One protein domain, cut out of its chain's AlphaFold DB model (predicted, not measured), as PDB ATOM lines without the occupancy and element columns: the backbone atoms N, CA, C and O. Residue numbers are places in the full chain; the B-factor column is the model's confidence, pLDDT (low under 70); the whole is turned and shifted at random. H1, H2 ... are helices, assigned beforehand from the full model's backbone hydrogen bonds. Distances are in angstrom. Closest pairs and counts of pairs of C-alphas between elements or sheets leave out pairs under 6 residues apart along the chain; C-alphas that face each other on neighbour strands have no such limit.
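This is residues 554 to 670 of the 746 residues of the protein "Hypothetical protein" of Hermetia illucens (UniProt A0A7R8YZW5). A helical hairpin, H1 and H2 side by side, makes one side of this model, and H3, H6 and H5 make the other, with H5 and H6 meeting in a corner. The unnamed stretch 619 to 632 runs between the two sides, and short H4 packs at the hairpin's turn. The 117 printed residues hold six named helices, H1 to H6 in order, and no named strand: all helix. The whole is compact, radius of gyration of the C-alphas 14.1 A, spanning 38 by 33 by 24 A.

Find C-alpha 565 at (-1.455, -128.556, 25.485); H1 runs from there to residue 580, 22.6 A. H2, residues 586 to 603, covers 25.9 A. Next come H3, residues 612 to 618, and H4, residues 633 to 637. H5, residues 644 to 658, covers 20.9 A, and H6, residues 660 to 669, ends at C-alpha 669, (-6.075, -118.806, 10.716).

H1 and H2 touch as a hairpin, at a shallow tilt of 21 degrees, opposite ways; their closest C-alphas, Ser 580 and Pro 586, are 4.9 A apart. H4 touches H1 with H1's residues 576 to 580 alone, closest C-alphas Glu 577 and His 636, 5.0 A. H3 touches H6 at a steep tilt of 59 degrees, closest C-alphas Pro 617 and Val 666, 4.7 A. H5 touches H6 with residues 652 to 656 alone, closest C-alphas Lys 656 and Phe 663, 5.3 A. H2 and H5 are apart. Every O i to N i+4 pair is within hydrogen-bond range in H1, H2, H4, H5 and H6; H3 has 0 of 3, but 2 of 4 O i to N i+3 pairs.

The C-alphas of Gly 561 and Glu 657, the two farthest apart, are 42.6 A apart. The printed part has no cut, and the link from H3 to H4 is long. Look for pLDDT under 70 at residues 555 to 561 and 607 to 614.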
ATOM      1  N   MET A 554     -10.188-127.851  38.693       74.75
ATOM      2  CA  MET A 554      -9.763-127.120  37.497       74.75
ATOM      3  C   MET A 554      -8.286-126.696  37.604       74.75
ATOM      4  O   MET A 554      -7.914-125.571  37.274       74.75
ATOM      5  N   LEU A 555      -7.443-127.586  38.134       66.12
ATOM      6  CA  LEU A 555      -5.994-127.432  38.112       66.12
ATOM      7  C   LEU A 555      -5.466-128.154  36.877       66.12
ATOM      8  O   LEU A 555      -5.965-129.207  36.479       66.12
ATOM      9  N   THR A 556      -4.451-127.570  36.266       55.97
ATOM     10  CA  THR A 556      -3.690-128.208  35.203       55.97
ATOM     11  C   THR A 556      -2.880-129.376  35.796       55.97
ATOM     12  O   THR A 556      -2.540-129.336  36.976       55.97
ATOM     13  N   ASP A 557      -2.589-130.423  35.012       58.75
ATOM     14  CA  ASP A 557      -1.649-131.514  35.369       58.75
ATOM     15  C   ASP A 557      -2.147-132.617  36.339       58.75
ATOM     16  O   ASP A 557      -1.336-133.359  36.886       58.75
ATOM     17  N   ILE A 558      -3.456-132.772  36.587       54.75
ATOM     18  CA  ILE A 558      -3.914-133.606  37.723       54.75
ATOM     19  C   ILE A 558      -3.651-135.119  37.566       54.75
ATOM     20  O   ILE A 558      -3.549-135.773  38.597       54.75
ATOM     21  N   ASN A 559      -3.511-135.690  36.362       54.72
ATOM     22  CA  ASN A 559      -3.395-137.154  36.200       54.72
ATOM     23  C   ASN A 559      -2.554-137.631  34.999       54.72
ATOM     24  O   ASN A 559      -2.611-138.810  34.656       54.72
ATOM     25  N   GLU A 560      -1.791-136.759  34.342       61.12
ATOM     26  CA  GLU A 560      -1.018-137.157  33.161       61.12
ATOM     27  C   GLU A 560       0.479-137.217  33.434       61.12
ATOM     28  O   GLU A 560       1.060-136.299  34.010       61.12
ATOM     29  N   GLY A 561       1.110-138.302  32.976       61.41
ATOM     30  CA  GLY A 561       2.560-138.476  33.059       61.41
ATOM     31  C   GLY A 561       3.337-137.514  32.154       61.41
ATOM     32  O   GLY A 561       4.492-137.214  32.446       61.41
ATOM     33  N   PHE A 562       2.703-137.004  31.091       71.75
ATOM     34  CA  PHE A 562       3.301-136.073  30.135       71.75
ATOM     35  C   PHE A 562       2.366-134.886  29.877       71.75
ATOM     36  O   PHE A 562       1.401-135.022  29.129       71.75
ATOM     37  N   PRO A 563       2.636-133.710  30.462       72.25
ATOM     38  CA  PRO A 563       1.765-132.558  30.292       72.25
ATOM     39  C   PRO A 563       1.796-132.040  28.848       72.25
ATOM     40  O   PRO A 563       2.819-131.539  28.376       72.25
ATOM     41  N   SER A 564       0.658-132.113  28.153       78.50
ATOM     42  CA  SER A 564       0.486-131.605  26.786       78.50
ATOM     43  C   SER A 564      -0.534-130.461  26.718       78.50
ATOM     44  O   SER A 564      -1.416-130.335  27.567       78.50
ATOM     45  N   LEU A 565      -0.452-129.611  25.686       80.06
ATOM     46  CA  LEU A 565      -1.455-128.556  25.485       80.06
ATOM     47  C   LEU A 565      -2.867-129.135  25.285       80.06
ATOM     48  O   LEU A 565      -3.834-128.597  25.823       80.06
ATOM     49  N   ASN A 566      -2.973-130.254  24.567       80.44
ATOM     50  CA  ASN A 566      -4.239-130.945  24.320       80.44
ATOM     51  C   ASN A 566      -4.871-131.454  25.618       80.44
ATOM     52  O   ASN A 566      -6.071-131.266  25.830       80.44
ATOM     53  N   SER A 567      -4.058-132.018  26.507       79.06
ATOM     54  CA  SER A 567      -4.488-132.433  27.839       79.06
ATOM     55  C   SER A 567      -5.046-131.287  28.669       79.06
ATOM     56  O   SER A 567      -6.127-131.407  29.253       79.06
ATOM     57  N   TYR A 568      -4.347-130.146  28.693       81.00
ATOM     58  CA  TYR A 568      -4.796-128.984  29.457       81.00
ATOM     59  C   TYR A 568      -6.183-128.535  29.019       81.00
ATOM     60  O   TYR A 568      -7.072-128.343  29.851       81.00
ATOM     61  N   MET A 569      -6.383-128.405  27.709       83.69
ATOM     62  CA  MET A 569      -7.659-127.961  27.159       83.69
ATOM     63  C   MET A 569      -8.764-128.996  27.377       83.69
ATOM     64  O   MET A 569      -9.887-128.621  27.718       83.69
ATOM     65  N   SER A 570      -8.444-130.285  27.257       83.38
ATOM     66  CA  SER A 570      -9.394-131.377  27.492       83.38
ATOM     67  C   SER A 570      -9.813-131.453  28.960       83.38
ATOM     68  O   SER A 570     -10.997-131.598  29.252       83.38
ATOM     69  N   THR A 571      -8.877-131.256  29.892       84.06
ATOM     70  CA  THR A 571      -9.150-131.221  31.338       84.06
ATOM     71  C   THR A 571     -10.053-130.046  31.707       84.06
ATOM     72  O   THR A 571     -11.024-130.225  32.443       84.06
ATOM     73  N   ILE A 572      -9.771-128.850  31.176       87.69
ATOM     74  CA  ILE A 572     -10.607-127.664  31.415       87.69
ATOM     75  C   ILE A 572     -12.005-127.889  30.828       87.69
ATOM     76  O   ILE A 572     -12.978-127.712  31.553       87.69
ATOM     77  N   SER A 573     -12.102-128.355  29.575       88.31
ATOM     78  CA  SER A 573     -13.382-128.658  28.910       88.31
ATOM     79  C   SER A 573     -14.208-129.661  29.713       88.31
ATOM     80  O   SER A 573     -15.355-129.394  30.055       88.31
ATOM     81  N   ALA A 574     -13.610-130.793  30.093       86.62
ATOM     82  CA  ALA A 574     -14.292-131.827  30.861       86.62
ATOM     83  C   ALA A 574     -14.732-131.322  32.241       86.62
ATOM     84  O   ALA A 574     -15.794-131.711  32.725       86.62
ATOM     85  N   CYS A 575     -13.944-130.459  32.891       87.88
ATOM     86  CA  CYS A 575     -14.302-129.867  34.177       87.88
ATOM     87  C   CYS A 575     -15.487-128.899  34.044       87.88
ATOM     88  O   CYS A 575     -16.449-129.000  34.806       87.88
ATOM     89  N   THR A 576     -15.467-128.002  33.057       90.00
ATOM     90  CA  THR A 576     -16.518-126.990  32.871       90.00
ATOM     91  C   THR A 576     -17.806-127.576  32.301       90.00
ATOM     92  O   THR A 576     -18.885-127.201  32.750       90.00
ATOM     93  N   GLU A 577     -17.739-128.565  31.409       89.19
ATOM     94  CA  GLU A 577     -18.914-129.340  30.978       89.19
ATOM     95  C   GLU A 577     -19.564-130.062  32.168       89.19
ATOM     96  O   GLU A 577     -20.786-130.077  32.327       89.19
ATOM     97  N   ASN A 578     -18.741-130.599  33.072       85.62
ATOM     98  CA  ASN A 578     -19.203-131.208  34.312       85.62
ATOM     99  C   ASN A 578     -19.821-130.199  35.290       85.62
ATOM    100  O   ASN A 578     -20.720-130.587  36.036       85.62
ATOM    101  N   ILE A 579     -19.352-128.950  35.333       88.44
ATOM    102  CA  ILE A 579     -20.010-127.868  36.086       88.44
ATOM    103  C   ILE A 579     -21.370-127.571  35.455       88.44
ATOM    104  O   ILE A 579     -22.379-127.552  36.154       88.44
ATOM    105  N   SER A 580     -21.414-127.462  34.128       88.94
ATOM    106  CA  SER A 580     -22.633-127.188  33.367       88.94
ATOM    107  C   SER A 580     -23.741-128.208  33.619       88.94
ATOM    108  O   SER A 580     -24.902-127.845  33.753       88.94
ATOM    109  N   ARG A 581     -23.381-129.486  33.788       80.50
ATOM    110  CA  ARG A 581     -24.323-130.561  34.148       80.50
ATOM    111  C   ARG A 581     -25.067-130.316  35.467       80.50
ATOM    112  O   ARG A 581     -26.152-130.857  35.676       80.50
ATOM    113  N   ASN A 582     -24.438-129.602  36.389       76.31
ATOM    114  CA  ASN A 582     -24.920-129.439  37.754       76.31
ATOM    115  C   ASN A 582     -25.367-128.020  38.079       76.31
ATOM    116  O   ASN A 582     -25.937-127.807  39.147       76.31
ATOM    117  N   HIS A 583     -25.116-127.089  37.169       80.25
ATOM    118  CA  HIS A 583     -25.536-125.709  37.263       80.25
ATOM    119  C   HIS A 583     -26.828-125.491  36.466       80.25
ATOM    120  O   HIS A 583     -27.110-126.209  35.510       80.25
ATOM    121  N   GLU A 584     -27.614-124.485  36.843       78.50
ATOM    122  CA  GLU A 584     -28.877-124.161  36.162       78.50
ATOM    123  C   GLU A 584     -28.645-123.589  34.757       78.50
ATOM    124  O   GLU A 584     -29.422-123.828  33.834       78.50
ATOM    125  N   SER A 585     -27.546-122.847  34.592       82.94
ATOM    126  CA  SER A 585     -27.177-122.186  33.341       82.94
ATOM    127  C   SER A 585     -25.824-122.672  32.808       82.94
ATOM    128  O   SER A 585     -24.828-122.603  33.539       82.94
ATOM    129  N   PRO A 586     -25.740-123.073  31.522       88.38
ATOM    130  CA  PRO A 586     -24.482-123.455  30.883       88.38
ATOM    131  C   PRO A 586     -23.563-122.266  30.571       88.38
ATOM    132  O   PRO A 586     -22.369-122.453  30.327       88.38
ATOM    133  N   LEU A 587     -24.096-121.037  30.592       89.25
ATOM    134  CA  LEU A 587     -23.354-119.824  30.233       89.25
ATOM    135  C   LEU A 587     -22.195-119.566  31.189       89.25
ATOM    136  O   LEU A 587     -21.095-119.239  30.751       89.25
ATOM    137  N   LEU A 588     -22.433-119.745  32.487       87.69
ATOM    138  CA  LEU A 588     -21.429-119.526  33.521       87.69
ATOM    139  C   LEU A 588     -20.250-120.490  33.370       87.69
ATOM    140  O   LEU A 588     -19.086-120.088  33.387       87.69
ATOM    141  N   SER A 589     -20.561-121.759  33.128       89.81
ATOM    142  CA  SER A 589     -19.579-122.807  32.868       89.81
ATOM    143  C   SER A 589     -18.747-122.505  31.621       89.81
ATOM    144  O   SER A 589     -17.521-122.612  31.656       89.81
ATOM    145  N   PHE A 590     -19.390-122.060  30.538       90.56
ATOM    146  CA  PHE A 590     -18.704-121.694  29.299       90.56
ATOM    147  C   PHE A 590     -17.880-120.398  29.423       90.56
ATOM    148  O   PHE A 590     -16.815-120.253  28.812       90.56
ATOM    149  N   PHE A 591     -18.324-119.453  30.251       89.75
ATOM    150  CA  PHE A 591     -17.534-118.278  30.605       89.75
ATOM    151  C   PHE A 591     -16.254-118.689  31.343       89.75
ATOM    152  O   PHE A 591     -15.161-118.259  30.974       89.75
ATOM    153  N   PHE A 592     -16.363-119.585  32.327       89.31
ATOM    154  CA  PHE A 592     -15.206-120.107  33.054       89.31
ATOM    155  C   PHE A 592     -14.233-120.870  32.165       89.31
ATOM    156  O   PHE A 592     -13.024-120.659  32.265       89.31
ATOM    157  N   TYR A 593     -14.770-121.673  31.253       90.00
ATOM    158  CA  TYR A 593     -14.011-122.340  30.205       90.00
ATOM    159  C   TYR A 593     -13.175-121.348  29.386       90.00
ATOM    160  O   TYR A 593     -11.959-121.497  29.257       90.00
ATOM    161  N   SER A 594     -13.818-120.285  28.899       88.38
ATOM    162  CA  SER A 594     -13.183-119.276  28.046       88.38
ATOM    163  C   SER A 594     -12.076-118.505  28.777       88.38
ATOM    164  O   SER A 594     -11.010-118.259  28.210       88.38
ATOM    165  N   VAL A 595     -12.308-118.143  30.045       87.38
ATOM    166  CA  VAL A 595     -11.331-117.422  30.878       87.38
ATOM    167  C   VAL A 595     -10.105-118.285  31.162       87.38
ATOM    168  O   VAL A 595      -8.978-117.818  30.989       87.38
ATOM    169  N   GLU A 596     -10.292-119.543  31.565       86.75
ATOM    170  CA  GLU A 596      -9.154-120.409  31.881       86.75
ATOM    171  C   GLU A 596      -8.347-120.812  30.654       86.75
ATOM    172  O   GLU A 596      -7.118-120.845  30.719       86.75
ATOM    173  N   LEU A 597      -8.987-121.024  29.503       86.50
ATOM    174  CA  LEU A 597      -8.240-121.208  28.263       86.50
ATOM    175  C   LEU A 597      -7.410-119.980  27.889       86.50
ATOM    176  O   LEU A 597      -6.239-120.117  27.533       86.50
ATOM    177  N   GLY A 598      -7.978-118.778  28.026       84.75
ATOM    178  CA  GLY A 598      -7.232-117.534  27.846       84.75
ATOM    179  C   GLY A 598      -6.006-117.457  28.764       84.75
ATOM    180  O   GLY A 598      -4.909-117.123  28.308       84.75
ATOM    181  N   ASN A 599      -6.160-117.849  30.035       84.00
ATOM    182  CA  ASN A 599      -5.056-117.927  30.993       84.00
ATOM    183  C   ASN A 599      -3.986-118.939  30.564       84.00
ATOM    184  O   ASN A 599      -2.796-118.630  30.645       84.00
ATOM    185  N   VAL A 600      -4.375-120.131  30.099       82.56
ATOM    186  CA  VAL A 600      -3.434-121.158  29.619       82.56
ATOM    187  C   VAL A 600      -2.629-120.640  28.432       82.56
ATOM    188  O   VAL A 600      -1.399-120.710  28.456       82.56
ATOM    189  N   PHE A 601      -3.288-120.061  27.427       82.69
ATOM    190  CA  PHE A 601      -2.599-119.521  26.254       82.69
ATOM    191  C   PHE A 601      -1.662-118.365  26.607       82.69
ATOM    192  O   PHE A 601      -0.556-118.289  26.065       82.69
ATOM    193  N   SER A 602      -2.053-117.509  27.555       80.50
ATOM    194  CA  SER A 602      -1.178-116.454  28.069       80.50
ATOM    195  C   SER A 602       0.038-117.028  28.800       80.50
ATOM    196  O   SER A 602       1.157-116.604  28.526       80.50
ATOM    197  N   ARG A 603      -0.140-118.011  29.695       81.00
ATOM    198  CA  ARG A 603       0.964-118.627  30.457       81.00
ATOM    199  C   ARG A 603       1.945-119.386  29.569       81.00
ATOM    200  O   ARG A 603       3.130-119.439  29.876       81.00
ATOM    201  N   LYS A 604       1.457-119.982  28.480       79.62
ATOM    202  CA  LYS A 604       2.279-120.697  27.493       79.62
ATOM    203  C   LYS A 604       2.875-119.769  26.426       79.62
ATOM    204  O   LYS A 604       3.471-120.266  25.478       79.62
ATOM    205  N   ASN A 605       2.733-118.445  26.568       77.69
ATOM    206  CA  ASN A 605       3.207-117.436  25.612       77.69
ATOM    207  C   ASN A 605       2.707-117.660  24.171       77.69
ATOM    208  O   ASN A 605       3.336-117.208  23.217       77.69
ATOM    209  N   MET A 606       1.565-118.334  24.001       73.69
ATOM    210  CA  MET A 606       0.930-118.520  22.689       73.69
ATOM    211  C   MET A 606       0.276-117.230  22.191       73.69
ATOM    212  O   MET A 606       0.014-117.068  21.003       73.69
ATOM    213  N   ILE A 607       0.003-116.309  23.115       67.94
ATOM    214  CA  ILE A 607      -0.575-114.999  22.850       67.94
ATOM    215  C   ILE A 607       0.339-113.972  23.514       67.94
ATOM    216  O   ILE A 607       0.583-114.045  24.718       67.94
ATOM    217  N   SER A 608       0.849-113.003  22.745       58.50
ATOM    218  CA  SER A 608       1.470-111.826  23.351       58.50
ATOM    219  C   SER A 608       0.378-111.038  24.074       58.50
ATOM    220  O   SER A 608      -0.717-110.870  23.539       58.50
ATOM    221  N   ALA A 609       0.659-110.575  25.294       52.97
ATOM    222  CA  ALA A 609      -0.304-110.052  26.274       52.97
ATOM    223  C   ALA A 609      -1.184-108.850  25.829       52.97
ATOM    224  O   ALA A 609      -1.863-108.253  26.658       52.97
ATOM    225  N   LEU A 610      -1.184-108.462  24.549       46.00
ATOM    226  CA  LEU A 610      -1.736-107.205  24.045       46.00
ATOM    227  C   LEU A 610      -2.711-107.308  22.853       46.00
ATOM    228  O   LEU A 610      -3.109-106.265  22.340       46.00
ATOM    229  N   LYS A 611      -3.162-108.491  22.400       58.25
ATOM    230  CA  LYS A 611      -4.224-108.560  21.364       58.25
ATOM    231  C   LYS A 611      -5.317-109.588  21.671       58.25
ATOM    232  O   LYS A 611      -5.272-110.716  21.194       58.25
ATOM    233  N   THR A 612      -6.377-109.149  22.356       56.53
ATOM    234  CA  THR A 612      -7.665-109.868  22.509       56.53
ATOM    235  C   THR A 612      -8.227-110.362  21.166       56.53
ATOM    236  O   THR A 612      -8.860-111.412  21.093       56.53
ATOM    237  N   ILE A 613      -7.928-109.630  20.085       58.59
ATOM    238  CA  ILE A 613      -8.313-109.942  18.701       58.59
ATOM    239  C   ILE A 613      -7.721-111.282  18.223       58.59
ATOM    240  O   ILE A 613      -8.328-111.934  17.383       58.59
ATOM    241  N   SER A 614      -6.591-111.731  18.780       64.88
ATOM    242  CA  SER A 614      -5.968-113.013  18.426       64.88
ATOM    243  C   SER A 614      -6.520-114.204  19.222       64.88
ATOM    244  O   SER A 614      -6.396-115.334  18.770       64.88
ATOM    245  N   LEU A 615      -7.149-113.975  20.383       75.81
ATOM    246  CA  LEU A 615      -7.661-115.040  21.259       75.81
ATOM    247  C   LEU A 615      -8.994-115.616  20.762       75.81
ATOM    248  O   LEU A 615      -9.159-116.831  20.695       75.81
ATOM    249  N   LEU A 616      -9.946-114.746  20.411       79.62
ATOM    250  CA  LEU A 616     -11.288-115.164  19.991       79.62
ATOM    251  C   LEU A 616     -11.272-116.087  18.759       79.62
ATOM    252  O   LEU A 616     -12.000-117.078  18.773       79.62
ATOM    253  N   PRO A 617     -10.451-115.832  17.723       82.25
ATOM    254  CA  PRO A 617     -10.321-116.757  16.606       82.25
ATOM    255  C   PRO A 617      -9.761-118.120  17.020       82.25
ATOM    256  O   PRO A 617     -10.310-119.136  16.616       82.25
ATOM    257  N   LEU A 618      -8.731-118.162  17.876       81.38
ATOM    258  CA  LEU A 618      -8.121-119.414  18.350       81.38
ATOM    259  C   LEU A 618      -9.111-120.290  19.132       81.38
ATOM    260  O   LEU A 618      -9.110-121.508  18.976       81.38
ATOM    261  N   LEU A 619     -10.000-119.674  19.915       84.69
ATOM    262  CA  LEU A 619     -11.080-120.357  20.639       84.69
ATOM    263  C   LEU A 619     -12.223-120.849  19.737       84.69
ATOM    264  O   LEU A 619     -13.207-121.374  20.244       84.69
ATOM    265  N   ASN A 620     -12.132-120.660  18.419       87.75
ATOM    266  CA  ASN A 620     -13.160-121.067  17.464       87.75
ATOM    267  C   ASN A 620     -12.601-121.897  16.299       87.75
ATOM    268  O   ASN A 620     -13.300-122.075  15.306       87.75
ATOM    269  N   ILE A 621     -11.378-122.428  16.401       88.06
ATOM    270  CA  ILE A 621     -10.814-123.361  15.414       88.06
ATOM    271  C   ILE A 621     -10.693-124.740  16.080       88.06
ATOM    272  O   ILE A 621      -9.706-124.999  16.772       88.06
ATOM    273  N   PRO A 622     -11.694-125.620  15.914       88.94
ATOM    274  CA  PRO A 622     -11.711-126.927  16.557       88.94
ATOM    275  C   PRO A 622     -10.801-127.943  15.865       88.94
ATOM    276  O   PRO A 622     -10.459-127.808  14.687       88.94
ATOM    277  N   SER A 623     -10.479-129.012  16.589       86.88
ATOM    278  CA  SER A 623      -9.631-130.121  16.136       86.88
ATOM    279  C   SER A 623     -10.115-130.771  14.841       86.88
ATOM    280  O   SER A 623      -9.284-131.134  14.012       86.88
ATOM    281  N   ILE A 624     -11.435-130.845  14.619       87.50
ATOM    282  CA  ILE A 624     -12.010-131.402  13.387       87.50
ATOM    283  C   ILE A 624     -11.512-130.667  12.133       87.50
ATOM    284  O   ILE A 624     -11.247-131.305  11.126       87.50
ATOM    285  N   PHE A 625     -11.269-129.354  12.209       88.19
ATOM    286  CA  PHE A 625     -10.723-128.559  11.100       88.19
ATOM    287  C   PHE A 625      -9.196-128.364  11.168       88.19
ATOM    288  O   PHE A 625      -8.655-127.439  10.555       88.19
ATOM    289  N   GLY A 626      -8.494-129.216  11.919       84.69
ATOM    290  CA  GLY A 626      -7.044-129.130  12.119       84.69
ATOM    291  C   GLY A 626      -6.613-128.129  13.194       84.69
ATOM    292  O   GLY A 626      -5.446-127.754  13.241       84.69
ATOM    293  N   GLY A 627      -7.543-127.666  14.035       87.00
ATOM    294  CA  GLY A 627      -7.275-126.746  15.138       87.00
ATOM    295  C   GLY A 627      -7.061-127.420  16.493       87.00
ATOM    296  O   GLY A 627      -6.575-128.545  16.594       87.00
ATOM    297  N   LEU A 628      -7.447-126.709  17.551       86.06
ATOM    298  CA  LEU A 628      -7.263-127.108  18.947       86.06
ATOM    299  C   LEU A 628      -8.438-127.986  19.438       86.06
ATOM    300  O   LEU A 628      -9.567-127.784  18.988       86.06
ATOM    301  N   PRO A 629      -8.244-128.942  20.369       85.56
ATOM    302  CA  PRO A 629      -9.337-129.658  21.044       85.56
ATOM    303  C   PRO A 629     -10.113-128.734  21.998       85.56
ATOM    304  O   PRO A 629      -9.936-128.752  23.215       85.56
ATOM    305  N   ILE A 630     -10.965-127.896  21.416       88.25
ATOM    306  CA  ILE A 630     -11.833-126.953  22.119       88.25
ATOM    307  C   ILE A 630     -13.271-127.473  22.201       88.25
ATOM    308  O   ILE A 630     -13.761-128.165  21.307       88.25
ATOM    309  N   SER A 631     -13.948-127.091  23.277       88.88
ATOM    310  CA  SER A 631     -15.366-127.285  23.516       88.88
ATOM    311  C   SER A 631     -16.134-126.011  23.170       88.88
ATOM    312  O   SER A 631     -15.598-124.900  23.210       88.88
ATOM    313  N   ASN A 632     -17.403-126.157  22.812       88.25
ATOM    314  CA  ASN A 632     -18.290-125.044  22.494       88.25
ATOM    315  C   ASN A 632     -19.491-124.962  23.440       88.25
ATOM    316  O   ASN A 632     -19.749-125.838  24.269       88.25
ATOM    317  N   MET A 633     -20.269-123.892  23.281       87.69
ATOM    318  CA  MET A 633     -21.476-123.661  24.069       87.69
ATOM    319  C   MET A 633     -22.516-124.783  23.916       87.69
ATOM    320  O   MET A 633     -23.248-125.076  24.861       87.69
ATOM    321  N   TYR A 634     -22.581-125.447  22.755       89.19
ATOM    322  CA  TYR A 634     -23.497-126.569  22.560       89.19
ATOM    323  C   TYR A 634     -23.108-127.762  23.437       89.19
ATOM    324  O   TYR A 634     -23.973-128.297  24.117       89.19
ATOM    325  N   GLN A 635     -21.825-128.130  23.505       88.06
ATOM    326  CA  GLN A 635     -21.340-129.215  24.375       88.06
ATOM    327  C   GLN A 635     -21.561-128.922  25.864       88.06
ATOM    328  O   GLN A 635     -21.837-129.832  26.642       88.06
ATOM    329  N   HIS A 636     -21.518-127.646  26.255       90.19
ATOM    330  CA  HIS A 636     -21.886-127.227  27.609       90.19
ATOM    331  C   HIS A 636     -23.404-127.288  27.845       90.19
ATOM    332  O   HIS A 636     -23.834-127.480  28.977       90.19
ATOM    333  N   SER A 637     -24.226-127.153  26.804       88.75
ATOM    334  CA  SER A 637     -25.694-127.169  26.914       88.75
ATOM    335  C   SER A 637     -26.292-128.575  26.794       88.75
ATOM    336  O   SER A 637     -27.298-128.877  27.430       88.75
ATOM    337  N   GLN A 638     -25.692-129.445  25.979       85.75
ATOM    338  CA  GLN A 638     -26.176-130.791  25.697       85.75
ATOM    339  C   GLN A 638     -25.023-131.797  25.727       85.75
ATOM    340  O   GLN A 638     -24.007-131.643  25.048       85.75
ATOM    341  N   ARG A 639     -25.209-132.875  26.500       79.31
ATOM    342  CA  ARG A 639     -24.229-133.958  26.604       79.31
ATOM    343  C   ARG A 639     -24.246-134.813  25.341       79.31
ATOM    344  O   ARG A 639     -25.270-135.400  24.999       79.31
ATOM    345  N   GLY A 640     -23.070-134.963  24.740       78.62
ATOM    346  CA  GLY A 640     -22.876-135.759  23.536       78.62
ATOM    347  C   GLY A 640     -23.323-135.017  22.279       78.62
ATOM    348  O   GLY A 640     -24.349-134.346  22.249       78.62
ATOM    349  N   CYS A 641     -22.530-135.153  21.222       80.62
ATOM    350  CA  CYS A 641     -22.836-134.606  19.913       80.62
ATOM    351  C   CYS A 641     -22.686-135.717  18.876       80.62
ATOM    352  O   CYS A 641     -21.626-136.339  18.788       80.62
ATOM    353  N   ALA A 642     -23.755-135.983  18.123       82.25
ATOM    354  CA  ALA A 642     -23.726-136.985  17.064       82.25
ATOM    355  C   ALA A 642     -22.856-136.529  15.881       82.25
ATOM    356  O   ALA A 642     -22.067-137.321  15.371       82.25
ATOM    357  N   ASP A 643     -22.963-135.249  15.511       88.25
ATOM    358  CA  ASP A 643     -22.258-134.635  14.384       88.25
ATOM    359  C   ASP A 643     -21.595-133.304  14.798       88.25
ATOM    360  O   ASP A 643     -22.202-132.230  14.691       88.25
ATOM    361  N   PRO A 644     -20.345-133.341  15.297       88.31
ATOM    362  CA  PRO A 644     -19.633-132.134  15.708       88.31
ATOM    363  C   PRO A 644     -19.342-131.184  14.539       88.31
ATOM    364  O   PRO A 644     -19.226-129.978  14.771       88.31
ATOM    365  N   LEU A 645     -19.261-131.684  13.300       90.19
ATOM    366  CA  LEU A 645     -18.956-130.876  12.121       90.19
ATOM    367  C   LEU A 645     -20.056-129.843  11.879       90.19
ATOM    368  O   LEU A 645     -19.787-128.640  11.818       90.19
ATOM    369  N   THR A 646     -21.307-130.300  11.803       91.56
ATOM    370  CA  THR A 646     -22.461-129.424  11.564       91.56
ATOM    371  C   THR A 646     -22.613-128.370  12.660       91.56
ATOM    372  O   THR A 646     -22.949-127.214  12.377       91.56
ATOM    373  N   ILE A 647     -22.314-128.726  13.910       91.75
ATOM    374  CA  ILE A 647     -22.390-127.792  15.039       91.75
ATOM    375  C   ILE A 647     -21.358-126.679  14.908       91.75
ATOM    376  O   ILE A 647     -21.714-125.506  15.031       91.75
ATOM    377  N   TRP A 648     -20.104-127.011  14.603       91.62
ATOM    378  CA  TRP A 648     -19.069-125.999  14.406       91.62
ATOM    379  C   TRP A 648     -19.345-125.104  13.196       91.62
ATOM    380  O   TRP A 648     -19.199-123.885  13.297       91.62
ATOM    381  N   LEU A 649     -19.858-125.662  12.096       92.00
ATOM    382  CA  LEU A 649     -20.308-124.869  10.947       92.00
ATOM    383  C   LEU A 649     -21.451-123.913  11.319       92.00
ATOM    384  O   LEU A 649     -21.466-122.754  10.891       92.00
ATOM    385  N   ARG A 650     -22.402-124.360  12.151       92.75
ATOM    386  CA  ARG A 650     -23.480-123.503  12.655       92.75
ATOM    387  C   ARG A 650     -22.945-122.398  13.561       92.75
ATOM    388  O   ARG A 650     -23.378-121.258  13.406       92.75
ATOM    389  N   ILE A 651     -22.004-122.705  14.455       90.94
ATOM    390  CA  ILE A 651     -21.342-121.716  15.318       90.94
ATOM    391  C   ILE A 651     -20.661-120.651  14.462       90.94
ATOM    392  O   ILE A 651     -20.903-119.463  14.656       90.94
ATOM    393  N   TRP A 652     -19.888-121.047  13.454       91.88
ATOM    394  CA  TRP A 652     -19.244-120.105  12.539       91.88
ATOM    395  C   TRP A 652     -20.230-119.250  11.753       91.88
ATOM    396  O   TRP A 652     -19.982-118.061  11.564       91.88
ATOM    397  N   ARG A 653     -21.376-119.806  11.345       94.25
ATOM    398  CA  ARG A 653     -22.451-119.016  10.734       94.25
ATOM    399  C   ARG A 653     -22.996-117.959  11.697       94.25
ATOM    400  O   ARG A 653     -23.195-116.825  11.278       94.25
ATOM    401  N   VAL A 654     -23.184-118.304  12.970       92.69
ATOM    402  CA  VAL A 654     -23.596-117.338  13.998       92.69
ATOM    403  C   VAL A 654     -22.519-116.269  14.196       92.69
ATOM    404  O   VAL A 654     -22.849-115.091  14.185       92.69
ATOM    405  N   ILE A 655     -21.236-116.638  14.288       90.94
ATOM    406  CA  ILE A 655     -20.124-115.674  14.418       90.94
ATOM    407  C   ILE A 655     -20.040-114.764  13.189       90.94
ATOM    408  O   ILE A 655     -19.779-113.575  13.326       90.94
ATOM    409  N   LYS A 656     -20.302-115.278  11.984       94.12
ATOM    410  CA  LYS A 656     -20.367-114.462  10.766       94.12
ATOM    411  C   LYS A 656     -21.459-113.392  10.850       94.12
ATOM    412  O   LYS A 656     -21.249-112.286  10.365       94.12
ATOM    413  N   GLU A 657     -22.606-113.727  11.439       94.88
ATOM    414  CA  GLU A 657     -23.746-112.818  11.599       94.88
ATOM    415  C   GLU A 657     -23.532-111.820  12.759       94.88
ATOM    416  O   GLU A 657     -23.889-110.653  12.625       94.88
ATOM    417  N   THR A 658     -22.918-112.241  13.873       93.00
ATOM    418  CA  THR A 658     -22.802-111.434  15.106       93.00
ATOM    419  C   THR A 658     -21.453-110.732  15.293       93.00
ATOM    420  O   THR A 658     -21.404-109.649  15.873       93.00
ATOM    421  N   ALA A 659     -20.356-111.317  14.807       90.06
ATOM    422  CA  ALA A 659     -18.990-110.811  14.944       90.06
ATOM    423  C   ALA A 659     -18.150-111.046  13.662       90.06
ATOM    424  O   ALA A 659     -17.192-111.832  13.671       90.06
ATOM    425  N   PRO A 660     -18.444-110.336  12.550       90.44
ATOM    426  CA  PRO A 660     -17.799-110.565  11.250       90.44
ATOM    427  C   PRO A 660     -16.268-110.446  11.265       90.44
ATOM    428  O   PRO A 660     -15.577-111.173  10.553       90.44
ATOM    429  N   VAL A 661     -15.719-109.554  12.096       88.62
ATOM    430  CA  VAL A 661     -14.263-109.366  12.244       88.62
ATOM    431  C   VAL A 661     -13.603-110.631  12.798       88.62
ATOM    432  O   VAL A 661     -12.579-111.071  12.279       88.62
ATOM    433  N   THR A 662     -14.213-111.246  13.814       87.06
ATOM    434  CA  THR A 662     -13.739-112.508  14.394       87.06
ATOM    435  C   THR A 662     -13.861-113.642  13.388       87.06
ATOM    436  O   THR A 662     -12.918-114.412  13.242       87.06
ATOM    437  N   PHE A 663     -14.972-113.718  12.651       90.69
ATOM    438  CA  PHE A 663     -15.157-114.724  11.605       90.69
ATOM    439  C   PHE A 663     -14.070-114.644  10.522       90.69
ATOM    440  O   PHE A 663     -13.463-115.656  10.183       90.69
ATOM    441  N   ASN A 664     -13.761-113.441  10.027       89.56
ATOM    442  CA  ASN A 664     -12.693-113.259   9.041       89.56
ATOM    443  C   ASN A 664     -11.329-113.686   9.599       89.56
ATOM    444  O   ASN A 664     -10.554-114.340   8.906       89.56
ATOM    445  N   ALA A 665     -11.043-113.373  10.864       86.75
ATOM    446  CA  ALA A 665      -9.810-113.810  11.512       86.75
ATOM    447  C   ALA A 665      -9.745-115.338  11.699       86.75
ATOM    448  O   ALA A 665      -8.678-115.916  11.511       86.75
ATOM    449  N   VAL A 666     -10.872-116.001  12.001       87.56
ATOM    450  CA  VAL A 666     -10.968-117.474  12.014       87.56
ATOM    451  C   VAL A 666     -10.619-118.033  10.639       87.56
ATOM    452  O   VAL A 666      -9.768-118.909  10.554       87.56
ATOM    453  N   LEU A 667     -11.206-117.496   9.563       87.69
ATOM    454  CA  LEU A 667     -10.922-117.947   8.196       87.69
ATOM    455  C   LEU A 667      -9.450-117.778   7.804       87.69
ATOM    456  O   LEU A 667      -8.901-118.644   7.133       87.69
ATOM    457  N   HIS A 668      -8.801-116.690   8.229       85.38
ATOM    458  CA  HIS A 668      -7.378-116.465   7.954       85.38
ATOM    459  C   HIS A 668      -6.446-117.422   8.704       85.38
ATOM    460  O   HIS A 668      -5.347-117.690   8.226       85.38
ATOM    461  N   LEU A 669      -6.860-117.899   9.877       82.19
ATOM    462  CA  LEU A 669      -6.075-118.806  10.716       82.19
ATOM    463  C   LEU A 669      -6.434-120.277  10.506       82.19
ATOM    464  O   LEU A 669      -5.765-121.144  11.064       82.19
ATOM    465  N   LEU A 670      -7.492-120.557   9.744       83.00
ATOM    466  CA  LEU A 670      -8.007-121.896   9.538       83.00
ATOM    467  C   LEU A 670      -6.979-122.743   8.769       83.00
ATOM    468  O   LEU A 670      -6.733-122.461   7.597       83.00
TER     469      LEU A 670